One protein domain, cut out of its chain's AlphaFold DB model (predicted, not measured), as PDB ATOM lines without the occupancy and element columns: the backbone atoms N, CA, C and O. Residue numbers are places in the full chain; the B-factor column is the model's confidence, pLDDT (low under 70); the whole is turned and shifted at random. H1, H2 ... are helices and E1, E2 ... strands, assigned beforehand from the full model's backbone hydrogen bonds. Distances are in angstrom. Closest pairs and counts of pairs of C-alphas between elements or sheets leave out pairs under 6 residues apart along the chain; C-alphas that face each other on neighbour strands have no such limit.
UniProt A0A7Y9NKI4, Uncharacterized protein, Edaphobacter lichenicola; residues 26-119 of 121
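This is residues 26 to 119 of the 121 residues of an uncharacterized protein of Edaphobacter lichenicola (UniProt A0A7Y9NKI4). A hairpin of two strands, E1 and E2, lies between helices H1 and H5, one over each face, while H2 and H4 pack beyond its E2 edge. Small helix H3 and a loop lie at the end of the long axis opposite the hairpin's turn. The 94 printed residues have five named helices and two named strands, in the order H1 H2 H3 H4 E1 E2 H5; the sheet is antiparallel and the class mixed. The whole is compact, with a radius of gyration of the C-alphas of 13.5 A and spans of 45 by 33 by 24 A.

E1, residues 87 to 94, and E2, residues 100 to 105, form an antiparallel hairpin at 158 degrees, with N 90 and O 103 2.8 A apart, within hydrogen-bond range. The closest C-alphas of H1, residues 26 to 34, and E2 are Ala 31 and Ala 101, 5.3 A apart. For H5, residues 108 to 117, and E1 they are Ala 111 and Phe 88, 6.1 A. H2, residues 37 to 46, only just touches H4, residues 64 to 77, with 3 pairs of C-alphas within 8 A, the closest Ala 44 and Leu 70 at 6.8 A; H4 does so with residues 67 to 70 alone. H3, residues 49 to 52, and H2 meet only through their link. Every O i to N i+4 pair is within hydrogen-bond range in H1 and H5, 4 of 6 in H2 and 9 of 10 in H4; H3 is too short for one.

H1 begins at C-alpha 26 (163.481, 131.329, 183.697), and H5 ends at C-alpha 117 (147.008, 150.736, 178.446). E1 is 22.1 A long and H4 21.1 A.

The C-alphas farthest apart, Glu 56 and Gly 96, are 45.5 A apart. The printed part has no cut; the link H3 to H4 is long. Residue 119 is under 70 in pLDDT.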
ATOM      1  N   LYS A  26     162.239 130.591 183.968       92.75
ATOM      2  CA  LYS A  26     163.481 131.329 183.697       92.75
ATOM      3  C   LYS A  26     163.220 132.471 182.737       92.75
ATOM      4  O   LYS A  26     163.622 133.590 183.020       92.75
ATOM      5  N   LEU A  27     162.475 132.208 181.665       91.12
ATOM      6  CA  LEU A  27     162.076 133.255 180.729       91.12
ATOM      7  C   LEU A  27     161.251 134.348 181.422       91.12
ATOM      8  O   LEU A  27     161.465 135.531 181.174       91.12
ATOM      9  N   ALA A  28     160.313 133.962 182.292       93.62
ATOM     10  CA  ALA A  28     159.518 134.915 183.060       93.62
ATOM     11  C   ALA A  28     160.383 135.731 184.039       93.62
ATOM     12  O   ALA A  28     160.166 136.935 184.170       93.62
ATOM     13  N   ARG A  29     161.395 135.112 184.664       94.81
ATOM     14  CA  ARG A  29     162.358 135.802 185.535       94.81
ATOM     15  C   ARG A  29     163.214 136.782 184.746       94.81
ATOM     16  O   ARG A  29     163.326 137.928 185.153       94.81
ATOM     17  N   GLU A  30     163.756 136.374 183.603       93.44
ATOM     18  CA  GLU A  30     164.542 137.255 182.731       93.44
ATOM     19  C   GLU A  30     163.703 138.448 182.246       93.44
ATOM     20  O   GLU A  30     164.170 139.588 182.251       93.44
ATOM     21  N   ALA A  31     162.436 138.208 181.891       92.94
ATOM     22  CA  ALA A  31     161.492 139.269 181.557       92.94
ATOM     23  C   ALA A  31     161.273 140.219 182.745       92.94
ATOM     24  O   ALA A  31     161.388 141.432 182.575       92.94
ATOM     25  N   PHE A  32     161.030 139.685 183.946       94.31
ATOM     26  CA  PHE A  32     160.875 140.456 185.183       94.31
ATOM     27  C   PHE A  32     162.128 141.263 185.552       94.31
ATOM     28  O   PHE A  32     162.032 142.379 186.053       94.31
ATOM     29  N   GLU A  33     163.324 140.739 185.315       92.50
ATOM     30  CA  GLU A  33     164.583 141.447 185.578       92.50
ATOM     31  C   GLU A  33     164.838 142.568 184.561       92.50
ATOM     32  O   GLU A  33     165.522 143.542 184.873       92.50
ATOM     33  N   SER A  34     164.237 142.477 183.372       90.25
ATOM     34  CA  SER A  34     164.359 143.479 182.313       90.25
ATOM     35  C   SER A  34     163.355 144.639 182.413       90.25
ATOM     36  O   SER A  34     163.539 145.628 181.697       90.25
ATOM     37  N   ILE A  35     162.303 144.547 183.238       90.12
ATOM     38  CA  ILE A  35     161.328 145.645 183.395       90.12
ATOM     39  C   ILE A  35     161.884 146.777 184.271       90.12
ATOM     40  O   ILE A  35     162.731 146.555 185.144       90.12
ATOM     41  N   GLY A  36     161.387 147.993 184.030       86.56
ATOM     42  CA  GLY A  36     161.744 149.190 184.795       86.56
ATOM     43  C   GLY A  36     160.983 149.312 186.117       86.56
ATOM     44  O   GLY A  36     159.974 148.641 186.330       86.56
ATOM     45  N   ASP A  37     161.457 150.199 186.992       85.44
ATOM     46  CA  ASP A  37     160.909 150.378 188.343       85.44
ATOM     47  C   ASP A  37     159.446 150.856 188.358       85.44
ATOM     48  O   ASP A  37     158.672 150.429 189.208       85.44
ATOM     49  N   ASP A  38     159.035 151.667 187.378       86.25
ATOM     50  CA  ASP A  38     157.645 152.130 187.213       86.25
ATOM     51  C   ASP A  38     156.664 150.954 187.015       86.25
ATOM     52  O   ASP A  38     155.588 150.881 187.612       86.25
ATOM     53  N   THR A  39     157.098 149.937 186.267       89.88
ATOM     54  CA  THR A  39     156.332 148.710 186.048       89.88
ATOM     55  C   THR A  39     156.210 147.869 187.325       89.88
ATOM     56  O   THR A  39     155.207 147.174 187.501       89.88
ATOM     57  N   LEU A  40     157.193 147.916 188.235       89.75
ATOM     58  CA  LEU A  40     157.155 147.131 189.477       89.75
ATOM     59  C   LEU A  40     155.977 147.538 190.370       89.75
ATOM     60  O   LEU A  40     155.361 146.671 190.987       89.75
ATOM     61  N   GLU A  41     155.612 148.822 190.392       88.50
ATOM     62  CA  GLU A  41     154.433 149.306 191.123       88.50
ATOM     63  C   GLU A  41     153.127 148.757 190.524       88.50
ATOM     64  O   GLU A  41     152.224 148.318 191.246       88.50
ATOM     65  N   SER A  42     153.054 148.688 189.191       90.06
ATOM     66  CA  SER A  42     151.922 148.075 188.488       90.06
ATOM     67  C   SER A  42     151.803 146.576 188.789       90.06
ATOM     68  O   SER A  42     150.695 146.063 188.950       90.06
ATOM     69  N   ILE A  43     152.930 145.862 188.901       92.50
ATOM     70  CA  ILE A  43     152.945 144.447 189.306       92.50
ATOM     71  C   ILE A  43     152.477 144.297 190.754       92.50
ATOM     72  O   ILE A  43     151.585 143.496 191.015       92.50
ATOM     73  N   ALA A  44     153.012 145.091 191.682       91.12
ATOM     74  CA  ALA A  44     152.620 145.059 193.091       91.12
ATOM     75  C   ALA A  44     151.108 145.277 193.281       91.12
ATOM     76  O   ALA A  44     150.450 144.567 194.042       91.12
ATOM     77  N   THR A  45     150.545 146.226 192.529       89.69
ATOM     78  CA  THR A  45     149.106 146.512 192.526       89.69
ATOM     79  C   THR A  45     148.295 145.334 191.985       89.69
ATOM     80  O   THR A  45     147.276 144.971 192.571       89.69
ATOM     81  N   ALA A  46     148.748 144.711 190.892       91.06
ATOM     82  CA  ALA A  46     148.080 143.556 190.292       91.06
ATOM     83  C   ALA A  46     148.102 142.320 191.205       91.06
ATOM     84  O   ALA A  46     147.090 141.633 191.321       91.06
ATOM     85  N   LEU A  47     149.218 142.093 191.906       92.06
ATOM     86  CA  LEU A  47     149.360 141.034 192.911       92.06
ATOM     87  C   LEU A  47     148.530 141.288 194.171       92.06
ATOM     88  O   LEU A  47     148.377 140.383 194.981       92.06
ATOM     89  N   LYS A  48     148.004 142.509 194.354       90.69
ATOM     90  CA  LYS A  48     147.230 142.909 195.537       90.69
ATOM     91  C   LYS A  48     147.952 142.531 196.832       90.69
ATOM     92  O   LYS A  48     147.358 141.916 197.708       90.69
ATOM     93  N   LEU A  49     149.222 142.921 196.969       89.19
ATOM     94  CA  LEU A  49     150.069 142.522 198.105       89.19
ATOM     95  C   LEU A  49     149.407 142.733 199.475       89.19
ATOM     96  O   LEU A  49     149.553 141.893 200.350       89.19
ATOM     97  N   HIS A  50     148.635 143.807 199.642       87.44
ATOM     98  CA  HIS A  50     147.905 144.107 200.880       87.44
ATOM     99  C   HIS A  50     146.741 143.148 201.205       87.44
ATOM    100  O   HIS A  50     146.219 143.187 202.314       87.44
ATOM    101  N   ASP A  51     146.291 142.336 200.246       91.38
ATOM    102  CA  ASP A  51     145.319 141.252 200.458       91.38
ATOM    103  C   ASP A  51     146.026 139.948 200.873       91.38
ATOM    104  O   ASP A  51     145.441 139.112 201.558       91.38
ATOM    105  N   LEU A  52     147.297 139.795 200.475       89.50
ATOM    106  CA  LEU A  52     148.111 138.596 200.686       89.50
ATOM    107  C   LEU A  52     148.992 138.670 201.946       89.50
ATOM    108  O   LEU A  52     149.241 137.646 202.579       89.50
ATOM    109  N   PHE A  53     149.460 139.865 202.308       92.00
ATOM    110  CA  PHE A  53     150.437 140.106 203.371       92.00
ATOM    111  C   PHE A  53     150.027 141.289 204.251       92.00
ATOM    112  O   PHE A  53     149.354 142.221 203.801       92.00
ATOM    113  N   GLU A  54     150.477 141.278 205.506       91.81
ATOM    114  CA  GLU A  54     150.371 142.444 206.383       91.81
ATOM    115  C   GLU A  54     151.388 143.519 205.959       91.81
ATOM    116  O   GLU A  54     152.420 143.222 205.360       91.81
ATOM    117  N   GLU A  55     151.117 144.793 206.265       88.50
ATOM    118  CA  GLU A  55     151.998 145.908 205.869       88.50
ATOM    119  C   GLU A  55     153.433 145.746 206.406       88.50
ATOM    120  O   GLU A  55     154.385 146.164 205.753       88.50
ATOM    121  N   GLU A  56     153.592 145.108 207.567       90.81
ATOM    122  CA  GLU A  56     154.896 144.834 208.178       90.81
ATOM    123  C   GLU A  56     155.709 143.741 207.466       90.81
ATOM    124  O   GLU A  56     156.938 143.750 207.557       90.81
ATOM    125  N   ASP A  57     155.047 142.849 206.723       91.06
ATOM    126  CA  ASP A  57     155.679 141.781 205.942       91.06
ATOM    127  C   ASP A  57     156.042 142.228 204.517       91.06
ATOM    128  O   ASP A  57     156.801 141.545 203.828       91.06
ATOM    129  N   ILE A  58     155.524 143.375 204.063       91.75
ATOM    130  CA  ILE A  58     155.839 143.930 202.746       91.75
ATOM    131  C   ILE A  58     157.136 144.749 202.857       91.75
ATOM    132  O   ILE A  58     157.159 145.798 203.511       91.75
ATOM    133  N   PRO A  59     158.236 144.330 202.204       91.56
ATOM    134  CA  PRO A  59     159.473 145.094 202.228       91.56
ATOM    135  C   PRO A  59     159.287 146.484 201.614       91.56
ATOM    136  O   PRO A  59     158.460 146.710 200.732       91.56
ATOM    137  N   ASN A  60     160.107 147.437 202.058       88.44
ATOM    138  CA  ASN A  60     160.075 148.792 201.519       88.44
ATOM    139  C   ASN A  60     160.374 148.784 200.011       88.44
ATOM    140  O   ASN A  60     161.383 148.219 199.600       88.44
ATOM    141  N   ALA A  61     159.560 149.475 199.208       86.56
ATOM    142  CA  ALA A  61     159.692 149.512 197.748       86.56
ATOM    143  C   ALA A  61     161.061 150.002 197.230       86.56
ATOM    144  O   ALA A  61     161.443 149.698 196.103       86.56
ATOM    145  N   GLN A  62     161.814 150.753 198.041       85.25
ATOM    146  CA  GLN A  62     163.165 151.227 197.711       85.25
ATOM    147  C   GLN A  62     164.275 150.259 198.150       85.25
ATOM    148  O   GLN A  62     165.447 150.485 197.837       85.25
ATOM    149  N   SER A  63     163.939 149.204 198.894       87.00
ATOM    150  CA  SER A  63     164.895 148.191 199.326       87.00
ATOM    151  C   SER A  63     165.214 147.216 198.190       87.00
ATOM    152  O   SER A  63     164.319 146.816 197.446       87.00
ATOM    153  N   PRO A  64     166.466 146.736 198.090       82.56
ATOM    154  CA  PRO A  64     166.847 145.734 197.091       82.56
ATOM    155  C   PRO A  64     166.076 144.412 197.245       82.56
ATOM    156  O   PRO A  64     165.901 143.685 196.273       82.56
ATOM    157  N   GLU A  65     165.586 144.120 198.450       89.56
ATOM    158  CA  GLU A  65     164.793 142.928 198.775       89.56
ATOM    159  C   GLU A  65     163.376 142.975 198.184       89.56
ATOM    160  O   GLU A  65     162.779 141.929 197.949       89.56
ATOM    161  N   TYR A  66     162.847 144.165 197.870       91.06
ATOM    162  CA  TYR A  66     161.488 144.316 197.343       91.06
ATOM    163  C   TYR A  66     161.298 143.637 195.991       91.06
ATOM    164  O   TYR A  66     160.266 143.024 195.729       91.06
ATOM    165  N   ARG A  67     162.317 143.706 195.132       91.31
ATOM    166  CA  ARG A  67     162.260 143.093 193.806       91.31
ATOM    167  C   ARG A  67     162.228 141.571 193.886       91.31
ATOM    168  O   ARG A  67     161.497 140.946 193.122       91.31
ATOM    169  N   ASP A  68     163.000 140.986 194.798       92.88
ATOM    170  CA  ASP A  68     162.996 139.537 194.987       92.88
ATOM    171  C   ASP A  68     161.678 139.078 195.620       92.88
ATOM    172  O   ASP A  68     161.044 138.173 195.087       92.88
ATOM    173  N   PHE A  69     161.178 139.805 196.625       94.44
ATOM    174  CA  PHE A  69     159.864 139.572 197.229       94.44
ATOM    175  C   PHE A  69     158.713 139.614 196.209       94.44
ATOM    176  O   PHE A  69     157.858 138.724 196.183       94.44
ATOM    177  N   LEU A  70     158.700 140.623 195.329       94.31
ATOM    178  CA  LEU A  70     157.711 140.730 194.256       94.31
ATOM    179  C   LEU A  70     157.770 139.537 193.308       94.31
ATOM    180  O   LEU A  70     156.731 139.019 192.907       94.31
ATOM    181  N   TRP A  71     158.978 139.105 192.943       95.12
ATOM    182  CA  TRP A  71     159.140 137.936 192.096       95.12
ATOM    183  C   TRP A  71     158.656 136.663 192.783       95.12
ATOM    184  O   TRP A  71     157.954 135.880 192.153       95.12
ATOM    185  N   GLU A  72     159.034 136.435 194.040       94.62
ATOM    186  CA  GLU A  72     158.616 135.247 194.784       94.62
ATOM    187  C   GLU A  72     157.094 135.180 194.886       94.62
ATOM    188  O   GLU A  72     156.510 134.149 194.557       94.62
ATOM    189  N   THR A  73     156.454 136.306 195.211       94.94
ATOM    190  CA  THR A  73     154.992 136.425 195.254       94.94
ATOM    191  C   THR A  73     154.370 136.156 193.885       94.94
ATOM    192  O   THR A  73     153.494 135.308 193.758       94.94
ATOM    193  N   LEU A  74     154.857 136.816 192.828       95.44
ATOM    194  CA  LEU A  74     154.379 136.600 191.460       95.44
ATOM    195  C   LEU A  74     154.525 135.141 191.026       95.44
ATOM    196  O   LEU A  74     153.656 134.594 190.353       95.44
ATOM    197  N   SER A  75     155.642 134.520 191.384       94.00
ATOM    198  CA  SER A  75     155.962 133.143 191.037       94.00
ATOM    199  C   SER A  75     155.104 132.135 191.799       94.00
ATOM    200  O   SER A  75     154.836 131.051 191.272       94.00
ATOM    201  N   ASP A  76     154.676 132.465 193.016       93.00
ATOM    202  CA  ASP A  76     153.735 131.644 193.771       93.00
ATOM    203  C   ASP A  76     152.313 131.769 193.211       93.00
ATOM    204  O   ASP A  76     151.710 130.749 192.870       93.00
ATOM    205  N   GLU A  77     151.848 132.997 192.965       93.75
ATOM    206  CA  GLU A  77     150.533 133.279 192.371       93.75
ATOM    207  C   GLU A  77     150.396 132.731 190.939       93.75
ATOM    208  O   GLU A  77     149.302 132.398 190.487       93.75
ATOM    209  N   ALA A  78     151.510 132.573 190.217       92.88
ATOM    210  CA  ALA A  78     151.547 131.973 188.882       92.88
ATOM    211  C   ALA A  78     151.205 130.471 188.873       92.88
ATOM    212  O   ALA A  78     151.110 129.867 187.801       92.88
ATOM    213  N   ARG A  79     151.084 129.823 190.038       90.81
ATOM    214  CA  ARG A  79     150.839 128.382 190.151       90.81
ATOM    215  C   ARG A  79     149.379 128.030 189.833       90.81
ATOM    216  O   ARG A  79     148.479 128.193 190.646       90.81
ATOM    217  N   GLU A  80     149.175 127.410 188.678       81.94
ATOM    218  CA  GLU A  80     147.945 126.736 188.264       81.94
ATOM    219  C   GLU A  80     147.900 125.291 188.810       81.94
ATOM    220  O   GLU A  80     148.905 124.564 188.832       81.94
ATOM    221  N   ASP A  81     146.719 124.865 189.275       78.56
ATOM    222  CA  ASP A  81     146.404 123.483 189.689       78.56
ATOM    223  C   ASP A  81     147.421 122.840 190.665       78.56
ATOM    224  O   ASP A  81     147.621 121.623 190.692       78.56
ATOM    225  N   GLY A  82     148.097 123.660 191.479       72.38
ATOM    226  CA  GLY A  82     149.026 123.232 192.531       72.38
ATOM    227  C   GLY A  82     150.397 122.727 192.058       72.38
ATOM    228  O   GLY A  82     151.280 122.514 192.889       72.38
ATOM    229  N   HIS A  83     150.621 122.567 190.751       78.88
ATOM    230  CA  HIS A  83     151.840 121.930 190.234       78.88
ATOM    231  C   HIS A  83     152.509 122.658 189.070       78.88
ATOM    232  O   HIS A  83     153.717 122.500 188.888       78.88
ATOM    233  N   THR A  84     151.776 123.444 188.284       86.19
ATOM    234  CA  THR A  84     152.307 124.052 187.061       86.19
ATOM    235  C   THR A  84     152.258 125.558 187.180       86.19
ATOM    236  O   THR A  84     151.215 126.110 187.478       86.19
ATOM    237  N   LYS A  85     153.380 126.238 186.951       91.38
ATOM    238  CA  LYS A  85     153.390 127.699 186.903       91.38
ATOM    239  C   LYS A  85     153.165 128.176 185.482       91.38
ATOM    240  O   LYS A  85     153.762 127.627 184.554       91.38
ATOM    241  N   SER A  86     152.344 129.201 185.329       92.25
ATOM    242  CA  SER A  86     152.150 129.880 184.062       92.25
ATOM    243  C   SER A  86     152.275 131.381 184.240       92.25
ATOM    244  O   SER A  86     151.805 131.949 185.218       92.25
ATOM    245  N   PHE A  87     152.935 132.011 183.282       94.31
ATOM    246  CA  PHE A  87     153.253 133.425 183.316       94.31
ATOM    247  C   PHE A  87     152.737 134.073 182.046       94.31
ATOM    248  O   PHE A  87     152.926 133.543 180.949       94.31
ATOM    249  N   PHE A  88     152.138 135.245 182.187       94.88
ATOM    250  CA  PHE A  88     151.717 136.078 181.075       94.88
ATOM    251  C   PHE A  88     152.725 137.208 180.915       94.88
ATOM    252  O   PHE A  88     152.830 138.090 181.763       94.88
ATOM    253  N   ILE A  89     153.496 137.157 179.832       94.69
ATOM    254  CA  ILE A  89     154.553 138.120 179.533       94.69
ATOM    255  C   ILE A  89     154.039 139.067 178.455       94.69
ATOM    256  O   ILE A  89     153.667 138.631 177.363       94.69
ATOM    257  N   VAL A  90     154.042 140.366 178.746       93.94
ATOM    258  CA  VAL A  90     153.755 141.403 177.753       93.94
ATOM    259  C   VAL A  90     155.068 141.809 177.108       93.94
ATOM    260  O   VAL A  90     155.970 142.314 177.777       93.94
ATOM    261  N   VAL A  91     155.174 141.609 175.800       92.50
ATOM    262  CA  VAL A  91     156.338 142.016 175.011       92.50
ATOM    263  C   VAL A  91     155.937 143.063 173.988       92.50
ATOM    264  O   VAL A  91     154.853 143.009 173.410       92.50
ATOM    265  N   LYS A  92     156.827 144.017 173.738       90.56
ATOM    266  CA  LYS A  92     156.677 144.997 172.666       90.56
ATOM    267  C   LYS A  92     157.660 144.681 171.557       90.56
ATOM    268  O   LYS A  92     158.871 144.649 171.767       90.56
ATOM    269  N   GLU A  93     157.117 144.471 170.367       89.44
ATOM    270  CA  GLU A  93     157.873 144.282 169.140       89.44
ATOM    271  C   GLU A  93     157.791 145.557 168.307       89.44
ATOM    272  O   GLU A  93     156.720 145.920 167.816       89.44
ATOM    273  N   ILE A  94     158.926 146.234 168.139       86.75
ATOM    274  CA  ILE A  94     159.065 147.399 167.263       86.75
ATOM    275  C   ILE A  94     159.926 147.015 166.066       86.75
ATOM    276  O   ILE A  94     160.940 146.328 166.202       86.75
ATOM    277  N   THR A  95     159.537 147.477 164.878       82.19
ATOM    278  CA  THR A  95     160.286 147.172 163.651       82.19
ATOM    279  C   THR A  95     161.717 147.705 163.757       82.19
ATOM    280  O   THR A  95     161.928 148.903 163.921       82.19
ATOM    281  N   GLY A  96     162.707 146.817 163.628       80.62
ATOM    282  CA  GLY A  96     164.128 147.179 163.690       80.62
ATOM    283  C   GLY A  96     164.724 147.238 165.101       80.62
ATOM    284  O   GLY A  96     165.881 147.630 165.237       80.62
ATOM    285  N   GLN A  97     163.977 146.831 166.133       85.06
ATOM    286  CA  GLN A  97     164.470 146.684 167.504       85.06
ATOM    287  C   GLN A  97     164.298 145.240 167.987       85.06
ATOM    288  O   GLN A  97     163.473 144.491 167.462       85.06
ATOM    289  N   LEU A  98     165.094 144.843 168.982       84.69
ATOM    290  CA  LEU A  98     164.865 143.577 169.674       84.69
ATOM    291  C   LEU A  98     163.559 143.666 170.482       84.69
ATOM    292  O   LEU A  98     163.267 144.737 171.023       84.69
ATOM    293  N   PRO A  99     162.786 142.570 170.570       85.44
ATOM    294  CA  PRO A  99     161.609 142.520 171.424       85.44
ATOM    295  C   PRO A  99     162.000 142.816 172.872       85.44
ATOM    296  O   PRO A  99     162.980 142.270 173.379       85.44
ATOM    297  N   ALA A 100     161.226 143.675 173.527       88.38
ATOM    298  CA  ALA A 100     161.442 144.044 174.919       88.38
ATOM    299  C   ALA A 100     160.269 143.557 175.770       88.38
ATOM    300  O   ALA A 100     159.111 143.824 175.440       88.38
ATOM    301  N   ALA A 101     160.569 142.858 176.865       92.25
ATOM    302  CA  ALA A 101     159.576 142.565 177.887       92.25
ATOM    303  C   ALA A 101     159.200 143.865 178.603       92.25
ATOM    304  O   ALA A 101     160.070 144.614 179.042       92.25
ATOM    305  N   LEU A 102     157.902 144.139 178.681       92.56
ATOM    306  CA  LEU A 102     157.363 145.332 179.325       92.56
ATOM    307  C   LEU A 102     156.669 145.026 180.643       92.56
ATOM    308  O   LEU A 102     156.590 145.908 181.487       92.56
ATOM    309  N   TYR A 103     156.141 143.813 180.796       94.19
ATOM    310  CA  TYR A 103     155.373 143.408 181.966       94.19
ATOM    311  C   TYR A 103     155.332 141.885 182.078       94.19
ATOM    312  O   TYR A 103     155.445 141.175 181.076       94.19
ATOM    313  N   VAL A 104     155.139 141.389 183.296       95.31
ATOM    314  CA  VAL A 104     154.877 139.981 183.583       95.31
ATOM    315  C   VAL A 104     153.821 139.891 184.676       95.31
ATOM    316  O   VAL A 104     153.816 140.701 185.601       95.31
ATOM    317  N   SER A 105     152.923 138.922 184.565       94.75
ATOM    318  CA  SER A 105     151.877 138.678 185.554       94.75
ATOM    319  C   SER A 105     151.584 137.180 185.695       94.75
ATOM    320  O   SER A 105     151.833 136.415 184.753       94.75
ATOM    321  N   PRO A 106     151.072 136.751 186.864       93.88
ATOM    322  CA  PRO A 106     150.597 135.387 187.069       93.88
ATOM    323  C   PRO A 106     149.259 135.097 186.366       93.88
ATOM    324  O   PRO A 106     148.892 133.938 186.198       93.88
ATOM    325  N   ASP A 107     148.527 136.126 185.933       91.44
ATOM    326  CA  ASP A 107     147.157 136.013 185.445       91.44
ATOM    327  C   ASP A 107     146.926 136.743 184.109       91.44
ATOM    328  O   ASP A 107     147.515 137.777 183.787       91.44
ATOM    329  N   TRP A 108     146.027 136.188 183.297       90.62
ATOM    330  CA  TRP A 108     145.671 136.774 182.005       90.62
ATOM    331  C   TRP A 108     145.041 138.177 182.123       90.62
ATOM    332  O   TRP A 108     145.485 139.071 181.396       90.62
ATOM    333  N   PRO A 109     144.032 138.409 182.993       91.56
ATOM    334  CA  PRO A 109     143.383 139.714 183.113       91.56
ATOM    335  C   PRO A 109     144.342 140.884 183.364       91.56
ATOM    336  O   PRO A 109     144.225 141.914 182.702       91.56
ATOM    337  N   SER A 110     145.310 140.740 184.270       92.25
ATOM    338  CA  SER A 110     146.275 141.799 184.580       92.25
ATOM    339  C   SER A 110     147.191 142.098 183.391       92.25
ATOM    340  O   SER A 110     147.408 143.264 183.052       92.25
ATOM    341  N   ALA A 111     147.682 141.063 182.702       92.25
ATOM    342  CA  ALA A 111     148.489 141.237 181.496       92.25
ATOM    343  C   ALA A 111     147.693 141.884 180.347       92.25
ATOM    344  O   ALA A 111     148.222 142.725 179.617       92.25
ATOM    345  N   GLU A 112     146.414 141.527 180.201       91.69
ATOM    346  CA  GLU A 112     145.516 142.130 179.217       91.69
ATOM    347  C   GLU A 112     145.288 143.619 179.510       91.69
ATOM    348  O   GLU A 112     145.430 144.447 178.608       91.69
ATOM    349  N   LEU A 113     144.982 143.972 180.762       91.25
ATOM    350  CA  LEU A 113     144.782 145.359 181.190       91.25
ATOM    351  C   LEU A 113     146.025 146.215 180.931       91.25
ATOM    352  O   LEU A 113     145.909 147.301 180.362       91.25
ATOM    353  N   PHE A 114     147.213 145.702 181.268       91.12
ATOM    354  CA  PHE A 114     148.472 146.387 180.979       91.12
ATOM    355  C   PHE A 114     148.655 146.607 179.470       91.12
ATOM    356  O   PHE A 114     148.903 147.727 179.020       91.12
ATOM    357  N   ALA A 115     148.466 145.560 178.660       89.88
ATOM    358  CA  ALA A 115     148.605 145.653 177.208       89.88
ATOM    359  C   ALA A 115     147.587 146.614 176.564       89.88
ATOM    360  O   ALA A 115     147.899 147.253 175.559       89.88
ATOM    361  N   GLN A 116     146.383 146.745 177.130       87.94
ATOM    362  CA  GLN A 116     145.383 147.716 176.680       87.94
ATOM    363  C   GLN A 116     145.789 149.166 176.978       87.94
ATOM    364  O   GLN A 116     145.501 150.043 176.159       87.94
ATOM    365  N   GLY A 117     146.473 149.416 178.099       85.94
ATOM    366  CA  GLY A 117     147.008 150.736 178.446       85.94
ATOM    367  C   GLY A 117     148.008 151.263 177.413       85.94
ATOM    368  O   GLY A 117     147.934 152.424 177.024       85.94
ATOM    369  N   LEU A 118     148.849 150.379 176.860       82.75
ATOM    370  CA  LEU A 118     149.882 150.722 175.868       82.75
ATOM    371  C   LEU A 118     149.340 151.258 174.530       82.75
ATOM    372  O   LEU A 118     150.095 151.832 173.747       82.75
ATOM    373  N   SER A 119     148.063 151.023 174.212       63.62
ATOM    374  CA  SER A 119     147.442 151.507 172.972       63.62
ATOM    375  C   SER A 119     146.916 152.946 173.071       63.62
ATOM    376  O   SER A 119     146.481 153.483 172.054       63.62
TER     377      SER A 119